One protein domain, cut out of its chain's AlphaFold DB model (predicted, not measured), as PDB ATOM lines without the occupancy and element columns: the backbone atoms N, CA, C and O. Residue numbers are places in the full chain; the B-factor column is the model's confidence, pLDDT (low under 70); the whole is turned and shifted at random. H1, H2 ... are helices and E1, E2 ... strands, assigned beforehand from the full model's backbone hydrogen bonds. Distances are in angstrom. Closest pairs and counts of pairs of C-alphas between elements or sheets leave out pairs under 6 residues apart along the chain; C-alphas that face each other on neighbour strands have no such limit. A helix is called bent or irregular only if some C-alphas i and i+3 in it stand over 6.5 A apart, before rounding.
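Overview. This is residues 51 to 179 of the 219 residues of an uncharacterized protein of Parcubacteria group bacterium GW2011_GWA2_47_26 (UniProt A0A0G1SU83). A ribbon of two short strands, E1 and E2, lies at one end and a hairpin of the longer helices H3 and H4 at the other; H1 and H2 lie between, and short H5 joins the corner at the end of H4. The long stretch 58 to 84 winds round the ribbon's end, and its residues 64 and 65 add a short antiparallel pairing to E1. The printed part has 129 residues with five named helices and two named strands, in the order E1, H1, H2, H3, H4, H5, E2; the sheet E1 - E2 is antiparallel. The class is mostly helix, though under half of the residues are in named elements. The whole is compact, with a radius of gyration of the C-alphas of 14.7 A and spans of 44 by 32 by 25 A.

Along the chain. Find C-alpha 54 at (97.068, 85.612, 104.671); from there E1 runs to residue 57. Next come H1, residues 85 to 90, and H2, residues 94 to 105, 16.0 A long. H3, residues 114 to 129, measures 16.2 A and is irregular, with C-alphas 123 and 126 9.1 A apart and a kink of 61 degrees near residue 123. H4, residues 141 to 155, starts at C-alpha 141 (69.801, 111.496, 105.127) and measures 21.2 A; it is only just irregular, with C-alphas 149 and 152 6.55 A apart. H5 is residues 160 to 164, and E2, residues 174 to 177, ends at C-alpha 177 (97.443, 86.694, 99.571).

Arrangement. Look first at E1 and E2, antiparallel at 162 degrees: N 56 and O 175 are 2.8 A apart and N 175 and O 56 2.9 A, within hydrogen-bond range. The closest C-alphas of E1 and H2 are those of Cys 57 and Cys 104, 5.7 A apart. H2, with residues 97 to 101 alone, and H3, with residue 114 alone, only just touch, with 3 pairs of C-alphas within 8 A; the closest are Lys 98 and Val 114, 6.3 A. H3 and H4 form a helical hairpin and touch, closest at the C-alphas of Ala 116 and Ile 151, 5.6 A, at a shallow tilt of 27 degrees, opposite ways. H4 touches H5 only at the corner, with residues 153 to 155 alone; the C-alphas of Ile 154 and Lys 163 are closest, 5.0 A. H5 also touches H1, closest at the C-alphas of Ser 161 and Glu 90, 5.3 A. E1 and H4 are apart. Every O i to N i+4 pair is within hydrogen-bond range in H1, H2 and H5; in H3 it is 9 of 12 and in H4 9 of 11.

Size, cuts and confidence. The two C-alphas farthest apart, Asn 51 and Glu 141, are 44.1 A from each other. The printed part has no cut; the links E1 to H1 and H3 to H4 are long. The mean pLDDT of the printed part is 91.7, and no printed residue is under 70.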
ATOM      1  N   ASN A  51      97.873  77.639 106.396       96.19
ATOM      2  CA  ASN A  51      98.612  78.180 107.548       96.19
ATOM      3  C   ASN A  51      99.417  79.437 107.200       96.19
ATOM      4  O   ASN A  51      99.763  80.200 108.096       96.19
ATOM      5  N   LYS A  52      99.790  79.603 105.927       96.69
ATOM      6  CA  LYS A  52     100.667  80.691 105.461       96.69
ATOM      7  C   LYS A  52      99.959  81.694 104.565       96.69
ATOM      8  O   LYS A  52     100.446  82.806 104.399       96.69
ATOM      9  N   THR A  53      98.843  81.298 103.964       97.25
ATOM     10  CA  THR A  53      97.958  82.204 103.237       97.25
ATOM     11  C   THR A  53      97.434  83.241 104.211       97.25
ATOM     12  O   THR A  53      97.004  82.890 105.311       97.25
ATOM     13  N   THR A  54      97.499  84.507 103.817       98.06
ATOM     14  CA  THR A  54      97.068  85.612 104.671       98.06
ATOM     15  C   THR A  54      95.789  86.228 104.135       98.06
ATOM     16  O   THR A  54      95.553  86.273 102.929       98.06
ATOM     17  N   ILE A  55      94.952  86.677 105.060       98.19
ATOM     18  CA  ILE A  55      93.724  87.417 104.817       98.19
ATOM     19  C   ILE A  55      93.889  88.737 105.558       98.19
ATOM     20  O   ILE A  55      93.950  88.757 106.788       98.19
ATOM     21  N   SER A  56      94.002  89.829 104.813       97.50
ATOM     22  CA  SER A  56      94.185  91.168 105.365       97.50
ATOM     23  C   SER A  56      92.851  91.897 105.367       97.50
ATOM     24  O   SER A  56      92.268  92.116 104.307       97.50
ATOM     25  N   CYS A  57      92.351  92.277 106.542       94.69
ATOM     26  CA  CYS A  57      91.155  93.111 106.648       94.69
ATOM     27  C   CYS A  57      91.492  94.544 106.204       94.69
ATOM     28  O   CYS A  57      92.473  95.122 106.671       94.69
ATOM     29  N   THR A  58      90.688  95.139 105.325       92.81
ATOM     30  CA  THR A  58      91.011  96.460 104.755       92.81
ATOM     31  C   THR A  58      90.763  97.606 105.734       92.81
ATOM     32  O   THR A  58      91.539  98.564 105.792       92.81
ATOM     33  N   TYR A  59      89.679  97.516 106.508       88.12
ATOM     34  CA  TYR A  59      89.191  98.600 107.360       88.12
ATOM     35  C   TYR A  59      89.300  98.270 108.852       88.12
ATOM     36  O   TYR A  59      89.496  97.120 109.246       88.12
ATOM     37  N   GLY A  60      89.151  99.294 109.699       79.12
ATOM     38  CA  GLY A  60      89.272  99.155 111.151       79.12
ATOM     39  C   GLY A  60      90.708  98.854 111.586       79.12
ATOM     40  O   GLY A  60      91.640  99.520 111.144       79.12
ATOM     41  N   ASP A  61      90.885  97.839 112.434       80.38
ATOM     42  CA  ASP A  61      92.186  97.482 113.026       80.38
ATOM     43  C   ASP A  61      93.153  96.790 112.045       80.38
ATOM     44  O   ASP A  61      94.259  96.423 112.433       80.38
ATOM     45  N   LYS A  62      92.739  96.579 110.786       86.38
ATOM     46  CA  LYS A  62      93.546  95.960 109.718       86.38
ATOM     47  C   LYS A  62      94.208  94.639 110.128       86.38
ATOM     48  O   LYS A  62      95.384  94.395 109.861       86.38
ATOM     49  N   LYS A  63      93.440  93.784 110.811       92.19
ATOM     50  CA  LYS A  63      93.902  92.472 111.278       92.19
ATOM     51  C   LYS A  63      94.399  91.629 110.102       92.19
ATOM     52  O   LYS A  63      93.787  91.624 109.034       92.19
ATOM     53  N   ILE A  64      95.471  90.881 110.341       96.69
ATOM     54  CA  ILE A  64      95.965  89.846 109.433       96.69
ATOM     55  C   ILE A  64      95.595  88.498 110.040       96.69
ATOM     56  O   ILE A  64      95.943  88.201 111.182       96.69
ATOM     57  N   LEU A  65      94.864  87.705 109.271       97.06
ATOM     58  CA  LEU A  65      94.344  86.399 109.652       97.06
ATOM     59  C   LEU A  65      94.906  85.338 108.706       97.06
ATOM     60  O   LEU A  65      95.356  85.642 107.602       97.06
ATOM     61  N   THR A  66      94.835  84.078 109.111       97.94
ATOM     62  CA  THR A  66      95.062  82.934 108.220       97.94
ATOM     63  C   THR A  66      93.769  82.128 108.090       97.94
ATOM     64  O   THR A  66      93.003  82.066 109.059       97.94
ATOM     65  N   PRO A  67      93.515  81.473 106.941       97.38
ATOM     66  CA  PRO A  67      92.354  80.604 106.751       97.38
ATOM     67  C   PRO A  67      92.164  79.610 107.903       97.38
ATOM     68  O   PRO A  67      91.086  79.515 108.488       97.38
ATOM     69  N   LYS A  68      93.251  78.950 108.320       96.75
ATOM     70  CA  LYS A  68      93.208  77.965 109.403       96.75
ATOM     71  C   LYS A  68      92.842  78.567 110.761       96.75
ATOM     72  O   LYS A  68      92.125  77.923 111.518       96.75
ATOM     73  N   GLN A  69      93.320  79.773 111.084       97.06
ATOM     74  CA  GLN A  69      92.981  80.440 112.350       97.06
ATOM     75  C   GLN A  69      91.483  80.717 112.475       97.06
ATOM     76  O   GLN A  69      90.955  80.665 113.581       97.06
ATOM     77  N   ILE A  70      90.811  80.996 111.357       96.62
ATOM     78  CA  ILE A  70      89.379  81.312 111.334       96.62
ATOM     79  C   ILE A  70      88.505  80.124 110.910       96.62
ATOM     80  O   ILE A  70      87.315  80.299 110.673       96.62
ATOM     81  N   GLY A  71      89.082  78.920 110.828       96.38
ATOM     82  CA  GLY A  71      88.341  77.685 110.577       96.38
ATOM     83  C   GLY A  71      87.833  77.508 109.144       96.38
ATOM     84  O   GLY A  71      86.849  76.802 108.950       96.38
ATOM     85  N   ILE A  72      88.482  78.121 108.150       96.62
ATOM     86  CA  ILE A  72      88.159  77.927 106.729       96.62
ATOM     87  C   ILE A  72      89.311  77.239 105.991       96.62
ATOM     88  O   ILE A  72      90.483  77.357 106.365       96.62
ATOM     89  N   GLU A  73      88.984  76.565 104.894       95.06
ATOM     90  CA  GLU A  73      89.965  76.017 103.964       95.06
ATOM     91  C   GLU A  73      89.780  76.657 102.595       95.06
ATOM     92  O   GLU A  73      88.721  76.527 101.990       95.06
ATOM     93  N   LEU A  74      90.821  77.331 102.105       94.75
ATOM     94  CA  LEU A  74      90.850  77.840 100.741       94.75
ATOM     95  C   LEU A  74      91.436  76.782  99.808       94.75
ATOM     96  O   LEU A  74      92.398  76.081 100.149       94.75
ATOM     97  N   SER A  75      90.855  76.676  98.620       90.94
ATOM     98  CA  SER A  75      91.210  75.690  97.609       90.94
ATOM     99  C   SER A  75      92.010  76.301  96.458       90.94
ATOM    100  O   SER A  75      92.003  77.506  96.197       90.94
ATOM    101  N   ASN A  76      92.688  75.440  95.697       88.38
ATOM    102  CA  ASN A  76      93.346  75.855  94.457       88.38
ATOM    103  C   ASN A  76      92.364  76.364  93.401       88.38
ATOM    104  O   ASN A  76      92.789  77.082  92.504       88.38
ATOM    105  N   TYR A  77      91.098  75.948  93.463       86.00
ATOM    106  CA  TYR A  77      90.084  76.369  92.506       86.00
ATOM    107  C   TYR A  77      89.757  77.854  92.694       86.00
ATOM    108  O   TYR A  77      89.782  78.615  91.732       86.00
ATOM    109  N   GLU A  78      89.563  78.276  93.944       88.06
ATOM    110  CA  GLU A  78      89.261  79.666  94.309       88.06
ATOM    111  C   GLU A  78      90.430  80.622  94.036       88.06
ATOM    112  O   GLU A  78      90.214  81.797  93.754       88.06
ATOM    113  N   LEU A  79      91.668  80.123  94.130       91.19
ATOM    114  CA  LEU A  79      92.896  80.927  94.076       91.19
ATOM    115  C   LEU A  79      93.823  80.527  92.919       91.19
ATOM    116  O   LEU A  79      95.043  80.699  93.012       91.19
ATOM    117  N   LYS A  80      93.282  79.939  91.844       80.56
ATOM    118  CA  LYS A  80      94.075  79.367  90.737       80.56
ATOM    119  C   LYS A  80      95.006  80.402  90.103       80.56
ATOM    120  O   LYS A  80      96.219  80.162  90.010       80.56
ATOM    121  N   ASP A  81      94.426  81.553  89.773       84.31
ATOM    122  CA  ASP A  81      95.044  82.675  89.057       84.31
ATOM    123  C   ASP A  81      95.369  83.850  90.000       84.31
ATOM    124  O   ASP A  81      95.489  85.000  89.584       84.31
ATOM    125  N   GLY A  82      95.512  83.551  91.297       89.00
ATOM    126  CA  GLY A  82      95.578  84.549  92.360       89.00
ATOM    127  C   GLY A  82      94.195  84.901  92.909       89.00
ATOM    128  O   GLY A  82      93.186  84.304  92.537       89.00
ATOM    129  N   PHE A  83      94.156  85.850  93.843       94.69
ATOM    130  CA  PHE A  83      92.905  86.305  94.435       94.69
ATOM    131  C   PHE A  83      92.262  87.403  93.585       94.69
ATOM    132  O   PHE A  83      92.846  88.464  93.365       94.69
ATOM    133  N   ASN A  84      91.030  87.159  93.140       94.81
ATOM    134  CA  ASN A  84      90.182  88.160  92.504       94.81
ATOM    135  C   ASN A  84      88.937  88.376  93.370       94.81
ATOM    136  O   ASN A  84      88.087  87.496  93.464       94.81
ATOM    137  N   TYR A  85      88.837  89.555  93.985       93.88
ATOM    138  CA  TYR A  85      87.791  89.880  94.958       93.88
ATOM    139  C   TYR A  85      86.369  89.716  94.393       93.88
ATOM    140  O   TYR A  85      85.521  89.098  95.031       93.88
ATOM    141  N   LYS A  86      86.133  90.201  93.166       93.44
ATOM    142  CA  LYS A  86      84.834  90.101  92.491       93.44
ATOM    143  C   LYS A  86      84.459  88.648  92.212       93.44
ATOM    144  O   LYS A  86      83.408  88.201  92.655       93.44
ATOM    145  N   ASN A  87      85.337  87.900  91.542       92.69
ATOM    146  CA  ASN A  87      85.074  86.497  91.208       92.69
ATOM    147  C   ASN A  87      84.900  85.643  92.471       92.69
ATOM    148  O   ASN A  87      84.136  84.682  92.472       92.69
ATOM    149  N   PHE A  88      85.603  85.993  93.551       92.69
ATOM    150  CA  PHE A  88      85.455  85.323  94.834       92.69
ATOM    151  C   PHE A  88      84.058  85.547  95.427       92.69
ATOM    152  O   PHE A  88      83.449  84.580  95.870       92.69
ATOM    153  N   PHE A  89      83.530  86.777  95.373       91.31
ATOM    154  CA  PHE A  89      82.154  87.098  95.778       91.31
ATOM    155  C   PHE A  89      81.087  86.484  94.867       91.31
ATOM    156  O   PHE A  89      80.082  85.984  95.355       91.31
ATOM    157  N   GLU A  90      81.295  86.500  93.552       90.69
ATOM    158  CA  GLU A  90      80.348  85.932  92.584       90.69
ATOM    159  C   GLU A  90      80.311  84.395  92.613       90.69
ATOM    160  O   GLU A  90      79.323  83.793  92.191       90.69
ATOM    161  N   GLY A  91      81.375  83.757  93.109       88.62
ATOM    162  CA  GLY A  91      81.462  82.310  93.280       88.62
ATOM    163  C   GLY A  91      80.662  81.772  94.471       88.62
ATOM    164  O   GLY A  91      80.050  82.505  95.246       88.62
ATOM    165  N   TYR A  92      80.715  80.450  94.653       86.94
ATOM    166  CA  TYR A  92      80.059  79.730  95.752       86.94
ATOM    167  C   TYR A  92      80.859  79.806  97.066       86.94
ATOM    168  O   TYR A  92      81.156  78.785  97.682       86.94
ATOM    169  N   ASN A  93      81.235  81.018  97.480       91.81
ATOM    170  CA  ASN A  93      82.112  81.261  98.631       91.81
ATOM    171  C   ASN A  93      81.401  81.943  99.809       91.81
ATOM    172  O   ASN A  93      82.074  82.452 100.703       91.81
ATOM    173  N   ASP A  94      80.064  81.969  99.850       90.56
ATOM    174  CA  ASP A  94      79.279  82.713 100.852       90.56
ATOM    175  C   ASP A  94      79.689  82.416 102.292       90.56
ATOM    176  O   ASP A  94      79.906  83.326 103.092       90.56
ATOM    177  N   TYR A  95      79.842  81.130 102.619       92.62
ATOM    178  CA  TYR A  95      80.272  80.696 103.945       92.62
ATOM    179  C   TYR A  95      81.661  81.243 104.294       92.62
ATOM    180  O   TYR A  95      81.880  81.770 105.390       92.62
ATOM    181  N   THR A  96      82.589  81.166 103.344       95.31
ATOM    182  CA  THR A  96      83.966  81.633 103.495       95.31
ATOM    183  C   THR A  96      84.007  83.150 103.665       95.31
ATOM    184  O   THR A  96      84.615  83.653 104.608       95.31
ATOM    185  N   ILE A  97      83.289  83.883 102.813       94.88
ATOM    186  CA  ILE A  97      83.156  85.343 102.855       94.88
ATOM    187  C   ILE A  97      82.546  85.793 104.186       94.88
ATOM    188  O   ILE A  97      83.098  86.675 104.846       94.88
ATOM    189  N   LYS A  98      81.453  85.156 104.626       94.56
ATOM    190  CA  LYS A  98      80.798  85.439 105.912       94.56
ATOM    191  C   LYS A  98      81.743  85.191 107.082       94.56
ATOM    192  O   LYS A  98      81.824  86.018 107.988       94.56
ATOM    193  N   THR A  99      82.504  84.101 107.048       95.56
ATOM    194  CA  THR A  99      83.473  83.775 108.102       95.56
ATOM    195  C   THR A  99      84.613  84.790 108.166       95.56
ATOM    196  O   THR A  99      84.944  85.269 109.255       95.56
ATOM    197  N   ILE A 100      85.168  85.190 107.018       95.94
ATOM    198  CA  ILE A 100      86.179  86.255 106.942       95.94
ATOM    199  C   ILE A 100      85.611  87.563 107.493       95.94
ATOM    200  O   ILE A 100      86.210  88.180 108.374       95.94
ATOM    201  N   PHE A 101      84.426  87.959 107.026       94.69
ATOM    202  CA  PHE A 101      83.775  89.196 107.437       94.69
ATOM    203  C   PHE A 101      83.553  89.254 108.955       94.69
ATOM    204  O   PHE A 101      83.900  90.252 109.589       94.69
ATOM    205  N   LYS A 102      83.048  88.171 109.560       93.94
ATOM    206  CA  LYS A 102      82.837  88.083 111.013       93.94
ATOM    207  C   LYS A 102      84.128  88.259 111.806       93.94
ATOM    208  O   LYS A 102      84.145  88.999 112.787       93.94
ATOM    209  N   ASN A 103      85.214  87.631 111.363       94.12
ATOM    210  CA  ASN A 103      86.503  87.725 112.044       94.12
ATOM    211  C   ASN A 103      87.179  89.093 111.853       94.12
ATOM    212  O   ASN A 103      87.849  89.580 112.768       94.12
ATOM    213  N   CYS A 104      86.967  89.744 110.707       92.69
ATOM    214  CA  CYS A 104      87.463  91.096 110.467       92.69
ATOM    215  C   CYS A 104      86.695  92.157 111.269       92.69
ATOM    216  O   CYS A 104      87.318  93.025 111.880       92.69
ATOM    217  N   TYR A 105      85.360  92.090 111.277       89.69
ATOM    218  CA  TYR A 105      84.520  93.235 111.649       89.69
ATOM    219  C   TYR A 105      83.586  93.012 112.837       89.69
ATOM    220  O   TYR A 105      82.988  93.988 113.290       89.69
ATOM    221  N   GLN A 106      83.465  91.778 113.342       88.50
ATOM    222  CA  GLN A 106      82.642  91.422 114.508       88.50
ATOM    223  C   GLN A 106      81.256  92.101 114.471       88.50
ATOM    224  O   GLN A 106      80.950  92.951 115.317       88.50
ATOM    225  N   PRO A 107      80.435  91.814 113.439       87.12
ATOM    226  CA  PRO A 107      79.116  92.415 113.321       87.12
ATOM    227  C   PRO A 107      78.257  92.046 114.534       87.12
ATOM    228  O   PRO A 107      78.395  90.974 115.109       87.12
ATOM    229  N   THR A 108      77.346  92.939 114.914       82.44
ATOM    230  CA  THR A 108      76.423  92.712 116.037       82.44
ATOM    231  C   THR A 108      75.348  91.674 115.724       82.44
ATOM    232  O   THR A 108      74.763  91.122 116.646       82.44
ATOM    233  N   ASN A 109      75.072  91.432 114.439       83.69
ATOM    234  CA  ASN A 109      74.134  90.418 113.970       83.69
ATOM    235  C   ASN A 109      74.896  89.326 113.208       83.69
ATOM    236  O   ASN A 109      75.625  89.613 112.254       83.69
ATOM    237  N   ASP A 110      74.698  88.079 113.623       77.56
ATOM    238  CA  ASP A 110      75.324  86.906 113.024       77.56
ATOM    239  C   ASP A 110      74.733  86.504 111.666       77.56
ATOM    240  O   ASP A 110      75.405  85.792 110.909       77.56
ATOM    241  N   ASP A 111      73.540  86.995 111.336       82.56
ATOM    242  CA  ASP A 111      72.809  86.712 110.095       82.56
ATOM    243  C   ASP A 111      72.923  87.820 109.052       82.56
ATOM    244  O   ASP A 111      72.112  87.921 108.139       82.56
ATOM    245  N   ILE A 112      73.970  88.637 109.152       85.50
ATOM    246  CA  ILE A 112      74.216  89.702 108.185       85.50
ATOM    247  C   ILE A 112      74.433  89.145 106.766       85.50
ATOM    248  O   ILE A 112      75.249  88.239 106.556       85.50
ATOM    249  N   ASP A 113      73.725  89.719 105.793       91.56
ATOM    250  CA  ASP A 113      74.018  89.535 104.374       91.56
ATOM    251  C   ASP A 113      75.294  90.318 104.033       91.56
ATOM    252  O   ASP A 113      75.361  91.544 104.171       91.56
ATOM    253  N   VAL A 114      76.346  89.607 103.621       93.31
ATOM    254  CA  VAL A 114      77.656  90.231 103.399       93.31
ATOM    255  C   VAL A 114      77.658  91.148 102.172       93.31
ATOM    256  O   VAL A 114      78.425  92.107 102.146       93.31
ATOM    257  N   PHE A 115      76.779  90.928 101.188       94.31
ATOM    258  CA  PHE A 115      76.638  91.824 100.038       94.31
ATOM    259  C   PHE A 115      75.981  93.139 100.466       94.31
ATOM    260  O   PHE A 115      76.449  94.219 100.100       94.31
ATOM    261  N   ALA A 116      74.946  93.070 101.306       94.56
ATOM    262  CA  ALA A 116      74.343  94.266 101.889       94.56
ATOM    263  C   ALA A 116      75.357  95.025 102.763       94.56
ATOM    264  O   ALA A 116      75.497  96.244 102.652       94.56
ATOM    265  N   ALA A 117      76.136  94.304 103.576       93.19
ATOM    266  CA  ALA A 117      77.200  94.899 104.380       93.19
ATOM    267  C   ALA A 117      78.270  95.583 103.514       93.19
ATOM    268  O   ALA A 117      78.655  96.713 103.804       93.19
ATOM    269  N   GLN A 118      78.715  94.944 102.431       94.50
ATOM    270  CA  GLN A 118      79.634  95.527 101.453       94.50
ATOM    271  C   GLN A 118      79.092  96.852 100.898       94.50
ATOM    272  O   GLN A 118      79.795  97.860 100.952       94.50
ATOM    273  N   LYS A 119      77.822  96.899 100.474       95.88
ATOM    274  CA  LYS A 119      77.184  98.136  99.995       95.88
ATOM    275  C   LYS A 119      77.191  99.248 101.049       95.88
ATOM    276  O   LYS A 119      77.461 100.404 100.734       95.88
ATOM    277  N   VAL A 120      76.939  98.916 102.314       93.50
ATOM    278  CA  VAL A 120      77.030  99.893 103.409       93.50
ATOM    279  C   VAL A 120      78.453 100.447 103.530       93.50
ATOM    280  O   VAL A 120      78.628 101.654 103.688       93.50
ATOM    281  N   TYR A 121      79.477  99.597 103.429       92.50
ATOM    282  CA  TYR A 121      80.877 100.028 103.485       92.50
ATOM    283  C   TYR A 121      81.262 100.903 102.285       92.50
ATOM    284  O   TYR A 121      81.949 101.904 102.471       92.50
ATOM    285  N   GLU A 122      80.765 100.594 101.088       94.06
ATOM    286  CA  GLU A 122      80.931 101.442  99.901       94.06
ATOM    287  C   GLU A 122      80.396 102.860 100.136       94.06
ATOM    288  O   GLU A 122      81.101 103.830  99.871       94.06
ATOM    289  N   VAL A 123      79.192 102.989 100.706       94.88
ATOM    290  CA  VAL A 123      78.575 104.296 100.999       94.88
ATOM    291  C   VAL A 123      79.292 105.032 102.133       94.88
ATOM    292  O   VAL A 123      79.413 106.255 102.104       94.88
ATOM    293  N   TYR A 124      79.812 104.319 103.137       91.00
ATOM    294  CA  TYR A 124      80.662 104.959 104.142       91.00
ATOM    295  C   TYR A 124      81.939 105.538 103.520       91.00
ATOM    296  O   TYR A 124      82.369 106.616 103.935       91.00
ATOM    297  N   GLY A 125      82.523 104.843 102.545       88.25
ATOM    298  CA  GLY A 125      83.755 105.243 101.877       88.25
ATOM    299  C   GLY A 125      85.000 105.102 102.760       88.25
ATOM    300  O   GLY A 125      84.935 104.990 103.988       88.25
ATOM    301  N   ASN A 126      86.173 105.115 102.121       84.88
ATOM    302  CA  ASN A 126      87.459 104.876 102.788       84.88
ATOM    303  C   ASN A 126      87.719 105.850 103.950       84.88
ATOM    304  O   ASN A 126      88.187 105.423 105.007       84.88
ATOM    305  N   ASP A 127      87.358 107.123 103.785       85.25
ATOM    306  CA  ASP A 127      87.607 108.168 104.779       85.25
ATOM    307  C   ASP A 127      86.883 107.878 106.097       85.25
ATOM    308  O   ASP A 127      87.514 107.818 107.153       85.25
ATOM    309  N   ARG A 128      85.574 107.592 106.058       89.31
ATOM    310  CA  ARG A 128      84.816 107.261 107.277       89.31
ATOM    311  C   ARG A 128      85.214 105.900 107.844       89.31
ATOM    312  O   ARG A 128      85.205 105.711 109.062       89.31
ATOM    313  N   LEU A 129      85.556 104.938 106.987       86.31
ATOM    314  CA  LEU A 129      85.969 103.598 107.408       86.31
ATOM    315  C   LEU A 129      87.360 103.563 108.060       86.31
ATOM    316  O   LEU A 129      87.635 102.638 108.827       86.31
ATOM    317  N   SER A 130      88.201 104.570 107.808       81.50
ATOM    318  CA  SER A 130      89.492 104.758 108.486       81.50
ATOM    319  C   SER A 130      89.353 105.212 109.948       81.50
ATOM    320  O   SER A 130      90.267 105.022 110.750       81.50
ATOM    321  N   ILE A 131      88.193 105.767 110.317       82.38
ATOM    322  CA  ILE A 131      87.884 106.245 111.666       82.38
ATOM    323  C   ILE A 131      87.305 105.091 112.498       82.38
ATOM    324  O   ILE A 131      86.538 104.255 111.997       82.38
ATOM    325  N   LYS A 132      87.635 105.055 113.798       77.38
ATOM    326  CA  LYS A 132      87.060 104.086 114.743       77.38
ATOM    327  C   LYS A 132      85.531 104.149 114.721       77.38
ATOM    328  O   LYS A 132      84.944 105.226 114.681       77.38
ATOM    329  N   LYS A 133      84.875 102.984 114.798       80.88
ATOM    330  CA  LYS A 133      83.414 102.837 114.648       80.88
ATOM    331  C   LYS A 133      82.602 103.786 115.542       80.88
ATOM    332  O   LYS A 133      81.608 104.331 115.087       80.88
ATOM    333  N   ASN A 134      83.031 104.000 116.785       80.88
ATOM    334  CA  ASN A 134      82.363 104.870 117.761       80.88
ATOM    335  C   ASN A 134      82.575 106.378 117.525       80.88
ATOM    336  O   ASN A 134      81.919 107.186 118.169       80.88
ATOM    337  N   GLN A 135      83.496 106.751 116.639       84.12
ATOM    338  CA  GLN A 135      83.833 108.136 116.294       84.12
ATOM    339  C   GLN A 135      83.481 108.465 114.838       84.12
ATOM    340  O   GLN A 135      83.754 109.565 114.360       84.12
ATOM    341  N   ARG A 136      82.912 107.504 114.107       86.56
ATOM    342  CA  ARG A 136      82.610 107.649 112.690       86.56
ATOM    343  C   ARG A 136      81.472 108.661 112.497       86.56
ATOM    344  O   ARG A 136      80.439 108.514 113.152       86.56
ATOM    345  N   PRO A 137      81.615 109.638 111.581       90.12
ATOM    346  CA  PRO A 137      80.512 110.518 111.217       90.12
ATOM    347  C   PRO A 137      79.288 109.706 110.768       90.12
ATOM    348  O   PRO A 137      79.459 108.717 110.042       90.12
ATOM    349  N   PRO A 138      78.068 110.096 111.178       91.50
ATOM    350  CA  PRO A 138      76.865 109.415 110.730       91.50
ATOM    351  C   PRO A 138      76.667 109.610 109.224       91.50
ATOM    352  O   PRO A 138      77.147 110.578 108.628       91.50
ATOM    353  N   LEU A 139      75.923 108.686 108.619       93.81
ATOM    354  CA  LEU A 139      75.441 108.834 107.250       93.81
ATOM    355  C   LEU A 139      74.492 110.034 107.154       93.81
ATOM    356  O   LEU A 139      73.698 110.287 108.066       93.81
ATOM    357  N   THR A 140      74.558 110.747 106.035       95.88
ATOM    358  CA  THR A 140      73.594 111.791 105.679       95.88
ATOM    359  C   THR A 140      72.225 111.179 105.373       95.88
ATOM    360  O   THR A 140      72.121 109.999 105.036       95.88
ATOM    361  N   GLU A 141      71.158 111.976 105.444       96.44
ATOM    362  CA  GLU A 141      69.801 111.496 105.127       96.44
ATOM    363  C   GLU A 141      69.673 110.986 103.683       96.44
ATOM    364  O   GLU A 141      68.969 110.012 103.430       96.44
ATOM    365  N   ALA A 142      70.406 111.584 102.738       96.44
ATOM    366  CA  ALA A 142      70.444 111.116 101.354       96.44
ATOM    367  C   ALA A 142      71.102 109.730 101.230       96.44
ATOM    368  O   ALA A 142      70.592 108.868 100.520       96.44
ATOM    369  N   GLU A 143      72.205 109.496 101.946       96.69
ATOM    370  CA  GLU A 143      72.891 108.199 101.969       96.69
ATOM    371  C   GLU A 143      72.053 107.119 102.656       96.69
ATOM    372  O   GLU A 143      71.986 105.996 102.162       96.69
ATOM    373  N   LYS A 144      71.379 107.459 103.765       96.44
ATOM    374  CA  LYS A 144      70.433 106.553 104.431       96.44
ATOM    375  C   LYS A 144      69.308 106.155 103.483       96.44
ATOM    376  O   LYS A 144      69.123 104.970 103.244       96.44
ATOM    377  N   LYS A 145      68.650 107.137 102.854       97.00
ATOM    378  CA  LYS A 145      67.584 106.890 101.876       97.00
ATOM    379  C   LYS A 145      68.061 106.007 100.719       97.00
ATOM    380  O   LYS A 145      67.363 105.083 100.318       97.00
ATOM    381  N   TYR A 146      69.264 106.258 100.201       96.31
ATOM    382  CA  TYR A 146      69.856 105.433  99.148       96.31
ATOM    383  C   TYR A 146      70.068 103.976  99.590       96.31
ATOM    384  O   TYR A 146      69.783 103.049  98.826       96.31
ATOM    385  N   LEU A 147      70.547 103.757 100.818       96.38
ATOM    386  CA  LEU A 147      70.718 102.416 101.379       96.38
ATOM    387  C   LEU A 147      69.375 101.724 101.631       96.38
ATOM    388  O   LEU A 147      69.239 100.564 101.249       96.38
ATOM    389  N   ASP A 148      68.382 102.432 102.171       95.88
ATOM    390  CA  ASP A 148      67.033 101.903 102.418       95.88
ATOM    391  C   ASP A 148      66.350 101.438 101.118       95.88
ATOM    392  O   ASP A 148      65.607 100.459 101.113       95.88
ATOM    393  N   GLU A 149      66.637 102.089  99.985       95.88
ATOM    394  CA  GLU A 149      66.140 101.685  98.663       95.88
ATOM    395  C   GLU A 149      66.960 100.555  98.006       95.88
ATOM    396  O   GLU A 149      66.452  99.838  97.134       95.88
ATOM    397  N   THR A 150      68.240 100.412  98.362       95.06
ATOM    398  CA  THR A 150      69.182  99.503  97.683       95.06
ATOM    399  C   THR A 150      69.337  98.169  98.404       95.06
ATOM    400  O   THR A 150      69.325  97.128  97.750       95.06
ATOM    401  N   ILE A 151      69.450  98.176  99.734       95.69
ATOM    402  CA  ILE A 151      69.658  96.968 100.545       95.69
ATOM    403  C   ILE A 151      68.558  95.923 100.302       95.69
ATOM    404  O   ILE A 151      68.917  94.786  99.991       95.69
ATOM    405  N   PRO A 152      67.252  96.268 100.286       95.38
ATOM    406  CA  PRO A 152      66.210  95.278 100.020       95.38
ATOM    407  C   PRO A 152      66.339  94.607  98.646       95.38
ATOM    408  O   PRO A 152      65.961  93.452  98.488       95.38
ATOM    409  N   LYS A 153      66.891  95.291  97.633       94.44
ATOM    410  CA  LYS A 153      67.117  94.695  96.299       94.44
ATOM    411  C   LYS A 153      68.226  93.642  96.329       94.44
ATOM    412  O   LYS A 153      68.162  92.674  95.576       94.44
ATOM    413  N   ILE A 154      69.221  93.833  97.194       94.31
ATOM    414  CA  ILE A 154      70.310  92.879  97.414       94.31
ATOM    415  C   ILE A 154      69.790  91.684  98.219       94.31
ATOM    416  O   ILE A 154      69.951  90.545  97.791       94.31
ATOM    417  N   GLU A 155      69.131  91.940  99.350       93.25
ATOM    418  CA  GLU A 155      68.673  90.900 100.282       93.25
ATOM    419  C   GLU A 155      67.555  90.022  99.699       93.25
ATOM    420  O   GLU A 155      67.524  88.822  99.958       93.25
ATOM    421  N   ASN A 156      66.678  90.581  98.855       92.88
ATOM    422  CA  ASN A 156      65.616  89.815  98.190       92.88
ATOM    423  C   ASN A 156      66.124  88.911  97.053       92.88
ATOM    424  O   ASN A 156      65.345  88.138  96.492       92.88
ATOM    425  N   SER A 157      67.402  89.009  96.679       90.44
ATOM    426  CA  SER A 157      67.998  88.123  95.684       90.44
ATOM    427  C   SER A 157      68.612  86.888  96.340       90.44
ATOM    428  O   SER A 157      69.296  86.978  97.355       90.44
ATOM    429  N   TYR A 158      68.426  85.722  95.723       85.31
ATOM    430  CA  TYR A 158      69.018  84.463  96.188       85.31
ATOM    431  C   TYR A 158      70.332  84.117  95.478       85.31
ATOM    432  O   TYR A 158      71.065  83.251  95.947       85.31
ATOM    433  N   ILE A 159      70.633  84.768  94.349       87.06
ATOM    434  CA  ILE A 159      71.774  84.428  93.491       87.06
ATOM    435  C   ILE A 159      72.869  85.488  93.649       87.06
ATOM    436  O   ILE A 159      72.637  86.674  93.407       87.06
ATOM    437  N   ASN A 160      74.089  85.062  93.989       88.06
ATOM    438  CA  ASN A 160      75.227  85.965  94.208       88.06
ATOM    439  C   ASN A 160      75.516  86.859  93.004       88.06
ATOM    440  O   ASN A 160      75.752  88.052  93.175       88.06
ATOM    441  N   SER A 161      75.433  86.330  91.783       86.75
ATOM    442  CA  SER A 161      75.641  87.121  90.564       86.75
ATOM    443  C   SER A 161      74.633  88.265  90.410       86.75
ATOM    444  O   SER A 161      74.963  89.298  89.836       86.75
ATOM    445  N   ASP A 162      73.412  88.114  90.928       90.62
ATOM    446  CA  ASP A 162      72.410  89.181  90.905       90.62
ATOM    447  C   ASP A 162      72.679  90.227  91.984       90.62
ATOM    448  O   ASP A 162      72.607  91.421  91.697       90.62
ATOM    449  N   LYS A 163      73.081  89.802  93.190       92.50
ATOM    450  CA  LYS A 163      73.544  90.716  94.250       92.50
ATOM    451  C   LYS A 163      74.745  91.546  93.793       92.50
ATOM    452  O   LYS A 163      74.806  92.750  94.032       92.50
ATOM    453  N   SER A 164      75.661  90.907  93.072       90.19
ATOM    454  CA  SER A 164      76.922  91.482  92.588       90.19
ATOM    455  C   SER A 164      76.730  92.673  91.648       90.19
ATOM    456  O   SER A 164      77.570  93.568  91.614       90.19
ATOM    457  N   LYS A 165      75.599  92.748  90.930       92.00
ATOM    458  CA  LYS A 165      75.260  93.880  90.043       92.00
ATOM    459  C   LYS A 165      75.097  95.197  90.794       92.00
ATOM    460  O   LYS A 165      75.219  96.260  90.191       92.00
ATOM    461  N   TYR A 166      74.792  95.125  92.087       92.88
ATOM    462  CA  TYR A 166      74.610  96.301  92.917       92.88
ATOM    463  C   TYR A 166      75.902  96.755  93.583       92.88
ATOM    464  O   TYR A 166      75.860  97.800  94.213       92.88
ATOM    465  N   LEU A 167      77.021  96.035  93.478       93.62
ATOM    466  CA  LEU A 167      78.240  96.312  94.247       93.62
ATOM    467  C   LEU A 167      79.333  96.999  93.424       93.62
ATOM    468  O   LEU A 167      79.471  96.760  92.224       93.62
ATOM    469  N   ASP A 168      80.144  97.812  94.101       93.44
ATOM    470  CA  ASP A 168      81.397  98.348  93.571       93.44
ATOM    471  C   ASP A 168      82.594  97.601  94.176       93.44
ATOM    472  O   ASP A 168      83.037  97.849  95.298       93.44
ATOM    473  N   TYR A 169      83.170  96.703  93.377       91.56
ATOM    474  CA  TYR A 169      84.318  95.883  93.763       91.56
ATOM    475  C   TYR A 169      85.661  96.634  93.797       91.56
ATOM    476  O   TYR A 169      86.694  96.014  94.071       91.56
ATOM    477  N   SER A 170      85.678  97.945  93.528       90.88
ATOM    478  CA  SER A 170      86.835  98.797  93.827       90.88
ATOM    479  C   SER A 170      87.038  98.959  95.342       90.88
ATOM    480  O   SER A 170      88.175  99.058  95.812       90.88
ATOM    481  N   VAL A 171      85.949  98.892  96.113       91.62
ATOM    482  CA  VAL A 171      85.940  98.880  97.577       91.62
ATOM    483  C   VAL A 171      86.062  97.432  98.040       91.62
ATOM    484  O   VAL A 171      85.181  96.612  97.798       91.62
ATOM    485  N   LYS A 172      87.156  97.087  98.719       93.56
ATOM    486  CA  LYS A 172      87.411  95.714  99.177       93.56
ATOM    487  C   LYS A 172      87.360  95.641 100.688       93.56
ATOM    488  O   LYS A 172      88.108  96.350 101.350       93.56
ATOM    489  N   LEU A 173      86.571  94.731 101.252       93.56
ATOM    490  CA  LEU A 173      86.558  94.494 102.703       93.56
ATOM    491  C   LEU A 173      87.770  93.707 103.196       93.56
ATOM    492  O   LEU A 173      88.134  93.805 104.366       93.56
ATOM    493  N   PHE A 174      88.373  92.898 102.337       95.81
ATOM    494  CA  PHE A 174      89.558  92.122 102.662       95.81
ATOM    495  C   PHE A 174      90.323  91.774 101.391       95.81
ATOM    496  O   PHE A 174      89.771  91.810 100.289       95.81
ATOM    497  N   ASP A 175      91.582  91.396 101.565       96.62
ATOM    498  CA  ASP A 175      92.439  90.875 100.506       96.62
ATOM    499  C   ASP A 175      93.045  89.536 100.928       96.62
ATOM    500  O   ASP A 175      93.382  89.350 102.099       96.62
ATOM    501  N   ILE A 176      93.156  88.591  99.994       97.75
ATOM    502  CA  ILE A 176      93.743  87.273 100.247       97.75
ATOM    503  C   ILE A 176      95.049  87.166  99.471       97.75
ATOM    504  O   ILE A 176      95.053  87.187  98.242       97.75
ATOM    505  N   GLN A 177      96.152  86.966 100.184       97.06
ATOM    506  CA  GLN A 177      97.443  86.694  99.571       97.06
ATOM    507  C   GLN A 177      97.758  85.195  99.694       97.06
ATOM    508  O   GLN A 177      98.132  84.730 100.781       97.06
ATOM    509  N   PRO A 178      97.596  84.410  98.607       96.00
ATOM    510  CA  PRO A 178      97.819  82.972  98.644       96.00
ATOM    511  C   PRO A 178      99.287  82.642  98.900       96.00
ATOM    512  O   PRO A 178     100.189  83.178  98.257       96.00
ATOM    513  N   SER A 179      99.517  81.675  99.784       95.56
ATOM    514  CA  SER A 179     100.788  80.962  99.885       95.56
ATOM    515  C   SER A 179     100.575  79.534  99.414       95.56
ATOM    516  O   SER A 179      99.572  78.912  99.755       95.56
TER     517      SER A 179